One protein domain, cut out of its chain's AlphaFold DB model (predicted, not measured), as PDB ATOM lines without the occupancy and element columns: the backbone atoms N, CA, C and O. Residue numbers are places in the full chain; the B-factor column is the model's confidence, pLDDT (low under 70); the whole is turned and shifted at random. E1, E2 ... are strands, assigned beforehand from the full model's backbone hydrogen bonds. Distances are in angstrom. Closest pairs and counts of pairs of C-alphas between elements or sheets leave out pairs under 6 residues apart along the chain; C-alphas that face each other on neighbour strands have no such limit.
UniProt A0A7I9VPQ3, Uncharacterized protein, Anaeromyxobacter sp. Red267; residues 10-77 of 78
ATOM      1  N   GLN A  10     127.072 111.202 141.493       92.19
ATOM      2  CA  GLN A  10     126.759 110.698 140.161       92.19
ATOM      3  C   GLN A  10     125.409 109.992 140.192       92.19
ATOM      4  O   GLN A  10     125.240 108.999 140.897       92.19
ATOM      5  N   VAL A  11     124.449 110.497 139.417       92.81
ATOM      6  CA  VAL A  11     123.099 109.935 139.334       92.81
ATOM      7  C   VAL A  11     122.836 109.436 137.922       92.81
ATOM      8  O   VAL A  11     122.773 110.204 136.960       92.81
ATOM      9  N   THR A  12     122.634 108.131 137.805       93.75
ATOM     10  CA  THR A  12     122.209 107.486 136.563       93.75
ATOM     11  C   THR A  12     120.715 107.715 136.351       93.75
ATOM     12  O   THR A  12     119.892 107.312 137.173       93.75
ATOM     13  N   LEU A  13     120.361 108.375 135.250       91.88
ATOM     14  CA  LEU A  13     118.976 108.686 134.905       91.88
ATOM     15  C   LEU A  13     118.217 107.450 134.408       91.88
ATOM     16  O   LEU A  13     118.804 106.512 133.871       91.88
ATOM     17  N   ALA A  14     116.890 107.476 134.529       92.56
ATOM     18  CA  ALA A  14     116.040 106.435 133.967       92.56
ATOM     19  C   ALA A  14     115.912 106.614 132.449       92.56
ATOM     20  O   ALA A  14     115.691 107.726 131.971       92.56
ATOM     21  N   VAL A  15     116.010 105.515 131.698       91.38
ATOM     22  CA  VAL A  15     115.720 105.503 130.257       91.38
ATOM     23  C   VAL A  15     114.210 105.429 130.065       91.38
ATOM     24  O   VAL A  15     113.551 104.536 130.597       91.38
ATOM     25  N   LEU A  16     113.661 106.379 129.316       88.69
ATOM     26  CA  LEU A  16     112.244 106.439 129.006       88.69
ATOM     27  C   LEU A  16     111.907 105.561 127.795       88.69
ATOM     28  O   LEU A  16     112.688 105.510 126.838       88.69
ATOM     29  N   PRO A  17     110.731 104.911 127.793       83.00
ATOM     30  CA  PRO A  17     110.201 104.287 126.590       83.00
ATOM     31  C   PRO A  17     109.880 105.354 125.531       83.00
ATOM     32  O   PRO A  17     109.592 106.512 125.846       83.00
ATOM     33  N   GLN A  18     109.917 104.954 124.260       69.31
ATOM     34  CA  GLN A  18     109.548 105.828 123.146       69.31
ATOM     35  C   GLN A  18     108.104 106.334 123.334       69.31
ATOM     36  O   GLN A  18     107.206 105.541 123.604       69.31
ATOM     37  N   GLY A  19     107.886 107.651 123.211       64.56
ATOM     38  CA  GLY A  19     106.558 108.274 123.326       64.56
ATOM     39  C   GLY A  19     106.201 108.890 124.687       64.56
ATOM     40  O   GLY A  19     105.052 109.277 124.885       64.56
ATOM     41  N   ALA A  20     107.143 109.009 125.629       67.56
ATOM     42  CA  ALA A  20     106.900 109.725 126.885       67.56
ATOM     43  C   ALA A  20     106.583 111.220 126.647       67.56
ATOM     44  O   ALA A  20     107.296 111.905 125.913       67.56
ATOM     45  N   SER A  21     105.532 111.731 127.299       64.62
ATOM     46  CA  SER A  21     105.079 113.127 127.186       64.62
ATOM     47  C   SER A  21     105.913 114.060 128.075       64.62
ATOM     48  O   SER A  21     105.453 114.544 129.109       64.62
ATOM     49  N   LEU A  22     107.179 114.260 127.713       68.44
ATOM     50  CA  LEU A  22     108.091 115.196 128.376       68.44
ATOM     51  C   LEU A  22     108.773 116.086 127.340       68.44
ATOM     52  O   LEU A  22     108.991 115.680 126.198       68.44
ATOM     53  N   ALA A  23     109.147 117.298 127.752       69.69
ATOM     54  CA  ALA A  23     109.985 118.155 126.928       69.69
ATOM     55  C   ALA A  23     111.370 117.505 126.785       69.69
ATOM     56  O   ALA A  23     112.071 117.283 127.777       69.69
ATOM     57  N   VAL A  24     111.749 117.172 125.549       69.81
ATOM     58  CA  VAL A  24     113.035 116.539 125.244       69.81
ATOM     59  C   VAL A  24     114.056 117.614 124.905       69.81
ATOM     60  O   VAL A  24     113.907 118.351 123.932       69.81
ATOM     61  N   VAL A  25     115.132 117.663 125.679       69.75
ATOM     62  CA  VAL A  25     116.334 118.403 125.328       69.75
ATOM     63  C   VAL A  25     117.192 117.540 124.415       69.75
ATOM     64  O   VAL A  25     117.637 116.455 124.801       69.75
ATOM     65  N   VAL A  26     117.481 118.058 123.224       66.06
ATOM     66  CA  VAL A  26     118.452 117.475 122.298       66.06
ATOM     67  C   VAL A  26     119.763 118.260 122.399       66.06
ATOM     68  O   VAL A  26     119.746 119.474 122.196       66.06
ATOM     69  N   PRO A  27     120.901 117.614 122.720       61.69
ATOM     70  CA  PRO A  27     122.183 118.301 122.743       61.69
ATOM     71  C   PRO A  27     122.531 118.899 121.377       61.69
ATOM     72  O   PRO A  27     122.376 118.217 120.360       61.69
ATOM     73  N   PRO A  28     123.090 120.120 121.333       56.25
ATOM     74  CA  PRO A  28     123.620 120.684 120.103       56.25
ATOM     75  C   PRO A  28     124.916 119.954 119.724       56.25
ATOM     76  O   PRO A  28     125.978 120.328 120.199       56.25
ATOM     77  N   GLY A  29     124.828 118.892 118.914       54.12
ATOM     78  CA  GLY A  29     125.886 118.326 118.051       54.12
ATOM     79  C   GLY A  29     127.257 117.929 118.637       54.12
ATOM     80  O   GLY A  29     128.052 117.324 117.921       54.12
ATOM     81  N   LEU A  30     127.576 118.237 119.895       54.06
ATOM     82  CA  LEU A  30     128.914 118.101 120.466       54.06
ATOM     83  C   LEU A  30     129.028 116.802 121.261       54.06
ATOM     84  O   LEU A  30     128.427 116.608 122.316       54.06
ATOM     85  N   VAL A  31     129.830 115.892 120.719       53.44
ATOM     86  CA  VAL A  31     130.139 114.597 121.314       53.44
ATOM     87  C   VAL A  31     130.934 114.784 122.611       53.44
ATOM     88  O   VAL A  31     132.003 115.383 122.605       53.44
ATOM     89  N   GLY A  32     130.443 114.210 123.714       51.62
ATOM     90  CA  GLY A  32     131.210 114.065 124.959       51.62
ATOM     91  C   GLY A  32     131.259 115.300 125.865       51.62
ATOM     92  O   GLY A  32     131.968 115.272 126.868       51.62
ATOM     93  N   VAL A  33     130.508 116.360 125.553       57.69
ATOM     94  CA  VAL A  33     130.386 117.540 126.420       57.69
ATOM     95  C   VAL A  33     129.051 117.474 127.166       57.69
ATOM     96  O   VAL A  33     128.024 117.253 126.522       57.69
ATOM     97  N   PRO A  34     129.023 117.669 128.500       59.34
ATOM     98  CA  PRO A  34     127.764 117.759 129.227       59.34
ATOM     99  C   PRO A  34     126.935 118.917 128.670       59.34
ATOM    100  O   PRO A  34     127.435 120.034 128.524       59.34
ATOM    101  N   ILE A  35     125.671 118.626 128.371       71.94
ATOM    102  CA  ILE A  35     124.715 119.547 127.740       71.94
ATOM    103  C   ILE A  35     124.459 120.742 128.658       71.94
ATOM    104  O   ILE A  35     124.318 121.874 128.201       71.94
ATOM    105  N   TYR A  36     124.456 120.482 129.965       78.06
ATOM    106  CA  TYR A  36     124.243 121.483 130.996       78.06
ATOM    107  C   TYR A  36     125.371 121.476 132.011       78.06
ATOM    108  O   TYR A  36     125.814 120.418 132.466       78.06
ATOM    109  N   ARG A  37     125.797 122.679 132.392       85.94
ATOM    110  CA  ARG A  37     126.723 122.920 133.493       85.94
ATOM    111  C   ARG A  37     126.060 123.849 134.495       85.94
ATOM    112  O   ARG A  37     125.482 124.854 134.087       85.94
ATOM    113  N   GLY A  38     126.130 123.508 135.773       85.06
ATOM    114  CA  GLY A  38     125.581 124.328 136.850       85.06
ATOM    115  C   GLY A  38     126.599 124.613 137.959       85.06
ATOM    116  O   GLY A  38     127.744 124.161 137.887       85.06
ATOM    117  N   PRO A  39     126.173 125.349 138.999       87.50
ATOM    118  CA  PRO A  39     126.952 125.588 140.216       87.50
ATOM    119  C   PRO A  39     126.711 124.538 141.321       87.50
ATOM    120  O   PRO A  39     127.149 124.721 142.453       87.50
ATOM    121  N   GLY A  40     125.957 123.478 141.037       89.56
ATOM    122  CA  GLY A  40     125.674 122.391 141.968       89.56
ATOM    123  C   GLY A  40     126.777 121.330 142.018       89.56
ATOM    124  O   GLY A  40     127.907 121.524 141.569       89.56
ATOM    125  N   TRP A  41     126.432 120.170 142.572       91.75
ATOM    126  CA  TRP A  41     127.386 119.103 142.901       91.75
ATOM    127  C   TRP A  41     126.966 117.725 142.378       91.75
ATOM    128  O   TRP A  41     127.595 116.728 142.729       91.75
ATOM    129  N   VAL A  42     125.935 117.671 141.525       91.75
ATOM    130  CA  VAL A  42     125.402 116.429 140.959       91.75
ATOM    131  C   VAL A  42     125.689 116.347 139.460       91.75
ATOM    132  O   VAL A  42     125.416 117.287 138.714       91.75
ATOM    133  N   ASP A  43     126.193 115.205 139.015       91.88
ATOM    134  CA  ASP A  43     126.362 114.852 137.610       91.88
ATOM    135  C   ASP A  43     125.273 113.844 137.216       91.88
ATOM    136  O   ASP A  43     125.071 112.828 137.885       91.88
ATOM    137  N   TYR A  44     124.561 114.117 136.122       91.88
ATOM    138  CA  TYR A  44     123.542 113.212 135.585       91.88
ATOM    139  C   TYR A  44     124.102 112.413 134.424       91.88
ATOM    140  O   TYR A  44     124.563 112.991 133.439       91.88
ATOM    141  N   LEU A  45     124.029 111.088 134.530       92.06
ATOM    142  CA  LEU A  45     124.543 110.155 133.536       92.06
ATOM    143  C   LEU A  45     123.396 109.493 132.777       92.06
ATOM    144  O   LEU A  45     122.331 109.213 133.328       92.06
ATOM    145  N   CYS A  46     123.628 109.213 131.500       91.06
ATOM    146  CA  CYS A  46     122.712 108.433 130.685       91.06
ATOM    147  C   CYS A  46     122.537 107.027 131.271       91.06
ATOM    148  O   CYS A  46     123.520 106.307 131.448       91.06
ATOM    149  N   GLY A  47     121.285 106.609 131.458       93.06
ATOM    150  CA  GLY A  47     120.934 105.286 131.971       93.06
ATOM    151  C   GLY A  47     121.357 104.117 131.088       93.06
ATOM    152  O   GLY A  47     121.476 103.002 131.577       93.06
ATOM    153  N   GLN A  48     121.602 104.364 129.799       92.62
ATOM    154  CA  GLN A  48     121.957 103.313 128.844       92.62
ATOM    155  C   GLN A  48     123.458 103.197 128.566       92.62
ATOM    156  O   GLN A  48     123.956 102.093 128.383       92.62
ATOM    157  N   CYS A  49     124.185 104.315 128.474       90.94
ATOM    158  CA  CYS A  49     125.594 104.305 128.049       90.94
ATOM    159  C   CYS A  49     126.553 105.012 129.015       90.94
ATOM    160  O   CYS A  49     127.734 105.133 128.702       90.94
ATOM    161  N   GLY A  50     126.065 105.539 130.143       90.75
ATOM    162  CA  GLY A  50     126.900 106.189 131.159       90.75
ATOM    163  C   GLY A  50     127.507 107.537 130.754       90.75
ATOM    164  O   GLY A  50     128.277 108.108 131.513       90.75
ATOM    165  N   THR A  51     127.178 108.085 129.580       89.44
ATOM    166  CA  THR A  51     127.648 109.425 129.182       89.44
ATOM    167  C   THR A  51     127.094 110.490 130.130       89.44
ATOM    168  O   THR A  51     125.898 110.479 130.419       89.44
ATOM    169  N   VAL A  52     127.931 111.433 130.570       89.94
ATOM    170  CA  VAL A  52     127.501 112.579 131.388       89.94
ATOM    171  C   VAL A  52     126.662 113.538 130.536       89.94
ATOM    172  O   VAL A  52     127.144 114.094 129.551       89.94
ATOM    173  N   LEU A  53     125.403 113.731 130.921       88.06
ATOM    174  CA  LEU A  53     124.433 114.604 130.257       88.06
ATOM    175  C   LEU A  53     124.344 115.976 130.939       88.06
ATOM    176  O   LEU A  53     124.206 116.990 130.258       88.06
ATOM    177  N   CYS A  54     124.471 116.019 132.268       89.94
ATOM    178  CA  CYS A  54     124.534 117.254 133.056       89.94
ATOM    179  C   CYS A  54     125.709 117.188 134.028       89.94
ATOM    180  O   CYS A  54     125.992 116.120 134.564       89.94
ATOM    181  N   HIS A  55     126.361 118.319 134.276       90.81
ATOM    182  CA  HIS A  55     127.561 118.394 135.101       90.81
ATOM    183  C   HIS A  55     127.459 119.496 136.154       90.81
ATOM    184  O   HIS A  55     127.223 120.658 135.817       90.81
ATOM    185  N   GLY A  56     127.651 119.142 137.421       91.00
ATOM    186  CA  GLY A  56     127.577 120.069 138.545       91.00
ATOM    187  C   GLY A  56     126.225 120.771 138.631       91.00
ATOM    188  O   GLY A  56     126.166 121.980 138.778       91.00
ATOM    189  N   VAL A  57     125.112 120.064 138.482       90.88
ATOM    190  CA  VAL A  57     123.776 120.670 138.565       90.88
ATOM    191  C   VAL A  57     123.175 120.496 139.955       90.88
ATOM    192  O   VAL A  57     123.613 119.658 140.748       90.88
ATOM    193  N   SER A  58     122.197 121.338 140.287       90.25
ATOM    194  CA  SER A  58     121.443 121.207 141.532       90.25
ATOM    195  C   SER A  58     120.429 120.078 141.404       90.25
ATOM    196  O   SER A  58     119.750 119.944 140.381       90.25
ATOM    197  N   ARG A  59     120.286 119.276 142.460       84.88
ATOM    198  CA  ARG A  59     119.281 118.213 142.498       84.88
ATOM    199  C   ARG A  59     117.882 118.814 142.322       84.88
ATOM    200  O   ARG A  59     117.553 119.802 142.969       84.88
ATOM    201  N   GLY A  60     117.077 118.236 141.431       83.00
ATOM    202  CA  GLY A  60     115.726 118.733 141.145       83.00
ATOM    203  C   GLY A  60     115.662 119.933 140.191       83.00
ATOM    204  O   GLY A  60     114.578 120.443 139.940       83.00
ATOM    205  N   MET A  61     116.779 120.367 139.595       84.50
ATOM    206  CA  MET A  61     116.761 121.429 138.575       84.50
ATOM    207  C   MET A  61     115.980 121.029 137.306       84.50
ATOM    208  O   MET A  61     115.471 121.891 136.596       84.50
ATOM    209  N   PHE A  62     115.864 119.725 137.024       84.19
ATOM    210  CA  PHE A  62     115.340 119.195 135.759       84.19
ATOM    211  C   PHE A  62     114.256 118.119 135.937       84.19
ATOM    212  O   PHE A  62     114.276 117.092 135.266       84.19
ATOM    213  N   VAL A  63     113.309 118.331 136.853       78.25
ATOM    214  CA  VAL A  63     112.275 117.326 137.198       78.25
ATOM    215  C   VAL A  63     111.300 117.016 136.054       78.25
ATOM    216  O   VAL A  63     110.743 115.927 136.004       78.25
ATOM    217  N   SER A  64     111.089 117.960 135.133       81.00
ATOM    218  CA  SER A  64     110.125 117.832 134.023       81.00
ATOM    219  C   SER A  64     110.788 117.840 132.644       81.00
ATOM    220  O   SER A  64     110.122 118.088 131.639       81.00
ATOM    221  N   LEU A  65     112.100 117.597 132.590       83.25
ATOM    222  CA  LEU A  65     112.857 117.520 131.344       83.25
ATOM    223  C   LEU A  65     113.353 116.099 131.102       83.25
ATOM    224  O   LEU A  65     113.730 115.380 132.028       83.25
ATOM    225  N   ALA A  66     113.407 115.737 129.826       87.19
ATOM    226  CA  ALA A  66     114.115 114.565 129.357       87.19
ATOM    227  C   ALA A  66     115.353 114.977 128.547       87.19
ATOM    228  O   ALA A  66     115.360 116.002 127.874       87.19
ATOM    229  N   PHE A  67     116.398 114.160 128.577       86.56
ATOM    230  CA  PHE A  67     117.669 114.376 127.898       86.56
ATOM    231  C   PHE A  67     117.877 113.295 126.848       86.56
ATOM    232  O   PHE A  67     118.029 112.110 127.175       86.56
ATOM    233  N   ALA A  68     117.913 113.697 125.582       85.38
ATOM    234  CA  ALA A  68     118.326 112.810 124.510       85.38
ATOM    235  C   ALA A  68     119.840 112.585 124.591       85.38
ATOM    236  O   ALA A  68     120.641 113.520 124.601       85.38
ATOM    237  N   CYS A  69     120.235 111.322 124.647       84.69
ATOM    238  CA  CYS A  69     121.621 110.907 124.571       84.69
ATOM    239  C   CYS A  69     121.970 110.512 123.133       84.69
ATOM    240  O   CYS A  69     121.146 109.969 122.400       84.69
ATOM    241  N   ARG A  70     123.241 110.677 122.753       82.50
ATOM    242  CA  ARG A  70     123.774 110.214 121.461       82.50
ATOM    243  C   ARG A  70     123.617 108.712 121.209       82.50
ATOM    244  O   ARG A  70     123.704 108.291 120.065       82.50
ATOM    245  N   CYS A  71     123.431 107.896 122.252       86.12
ATOM    246  CA  CYS A  71     123.162 106.466 122.085       86.12
ATOM    247  C   CYS A  71     121.716 106.174 121.637       86.12
ATOM    248  O   CYS A  71     121.350 105.012 121.511       86.12
ATOM    249  N   GLY A  72     120.895 107.212 121.435       83.25
ATOM    250  CA  GLY A  72     119.480 107.107 121.076       83.25
ATOM    251  C   GLY A  72     118.538 107.040 122.279       83.25
ATOM    252  O   GLY A  72     117.329 107.163 122.108       83.25
ATOM    253  N   ALA A  73     119.063 106.884 123.498       87.88
ATOM    254  CA  ALA A  73     118.252 106.848 124.710       87.88
ATOM    255  C   ALA A  73     117.726 108.237 125.084       87.88
ATOM    256  O   ALA A  73     118.479 109.213 125.083       87.88
ATOM    257  N   VAL A  74     116.470 108.310 125.511       88.69
ATOM    258  CA  VAL A  74     115.887 109.494 126.151       88.69
ATOM    259  C   VAL A  74     115.864 109.246 127.655       88.69
ATOM    260  O   VAL A  74     115.415 108.191 128.091       88.69
ATOM    261  N   ASN A  75     116.393 110.175 128.450       89.94
ATOM    262  CA  ASN A  75     116.669 109.965 129.872       89.94
ATOM    263  C   ASN A  75     115.947 111.003 130.726       89.94
ATOM    264  O   ASN A  75     115.978 112.173 130.372       89.94
ATOM    265  N   ALA A  76     115.374 110.634 131.863       89.88
ATOM    266  CA  ALA A  76     114.798 111.603 132.796       89.88
ATOM    267  C   ALA A  76     115.058 111.208 134.251       89.88
ATOM    268  O   ALA A  76     115.417 110.065 134.555       89.88
ATOM    269  N   LEU A  77     114.891 112.178 135.150       88.06
ATOM    270  CA  LEU A  77     114.798 111.899 136.579       88.06
ATOM    271  C   LEU A  77     113.501 111.127 136.850       88.06
ATOM    272  O   LEU A  77     112.479 111.389 136.217       88.06
TER     273      LEU A  77
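AT A GLANCE: This is residues 10 to 77 of the 78 residues of an uncharacterized protein of Anaeromyxobacter sp. Red267 (UniProt A0A7I9VPQ3). Little regular structure: two small three-stranded sheets sit side by side along the longest axis amid loops, each a hairpin, E3 E4 or E5 E6, with a parallel edge strand, E1 or E2. The 68 printed residues, all strand in class, have 23 in six named strands, E1 to E6 in chain order, and no named helix. Both sheets, E1 E3 E4 and E2 E5 E6, are mixed. The whole is compact, radius of gyration of the C-alphas 10.8 A, spanning 31 by 24 by 18 A.

IN THESE COORDINATES: E1, residues 10 to 12, begins at C-alpha 10 (126.759, 110.698, 140.161). E2 is 23 to 25, E3 42 to 45, E4 52 to 57, 11.4 A long, E5 65 to 68, and E6 74 to 76, ending at C-alpha 76 (114.798, 111.603, 132.796).

HOW THE PARTS SIT: E1 and E3 are parallel, N 11 to O 43 2.9 A; E3 and E4 antiparallel, N 44 to O 54 2.9 A. E2 and E5 are parallel, N 25 to O 66 2.8 A; E5 and E6 antiparallel, N 67 to O 75 2.7 A. Between E4 and E5 the closest C-alphas, of Leu 53 and Phe 67, are 7.2 A apart.

THE WHOLE: The printed part has no cut. The link E2 to E3 is long; pLDDT is under 70 at residues 18 to 34.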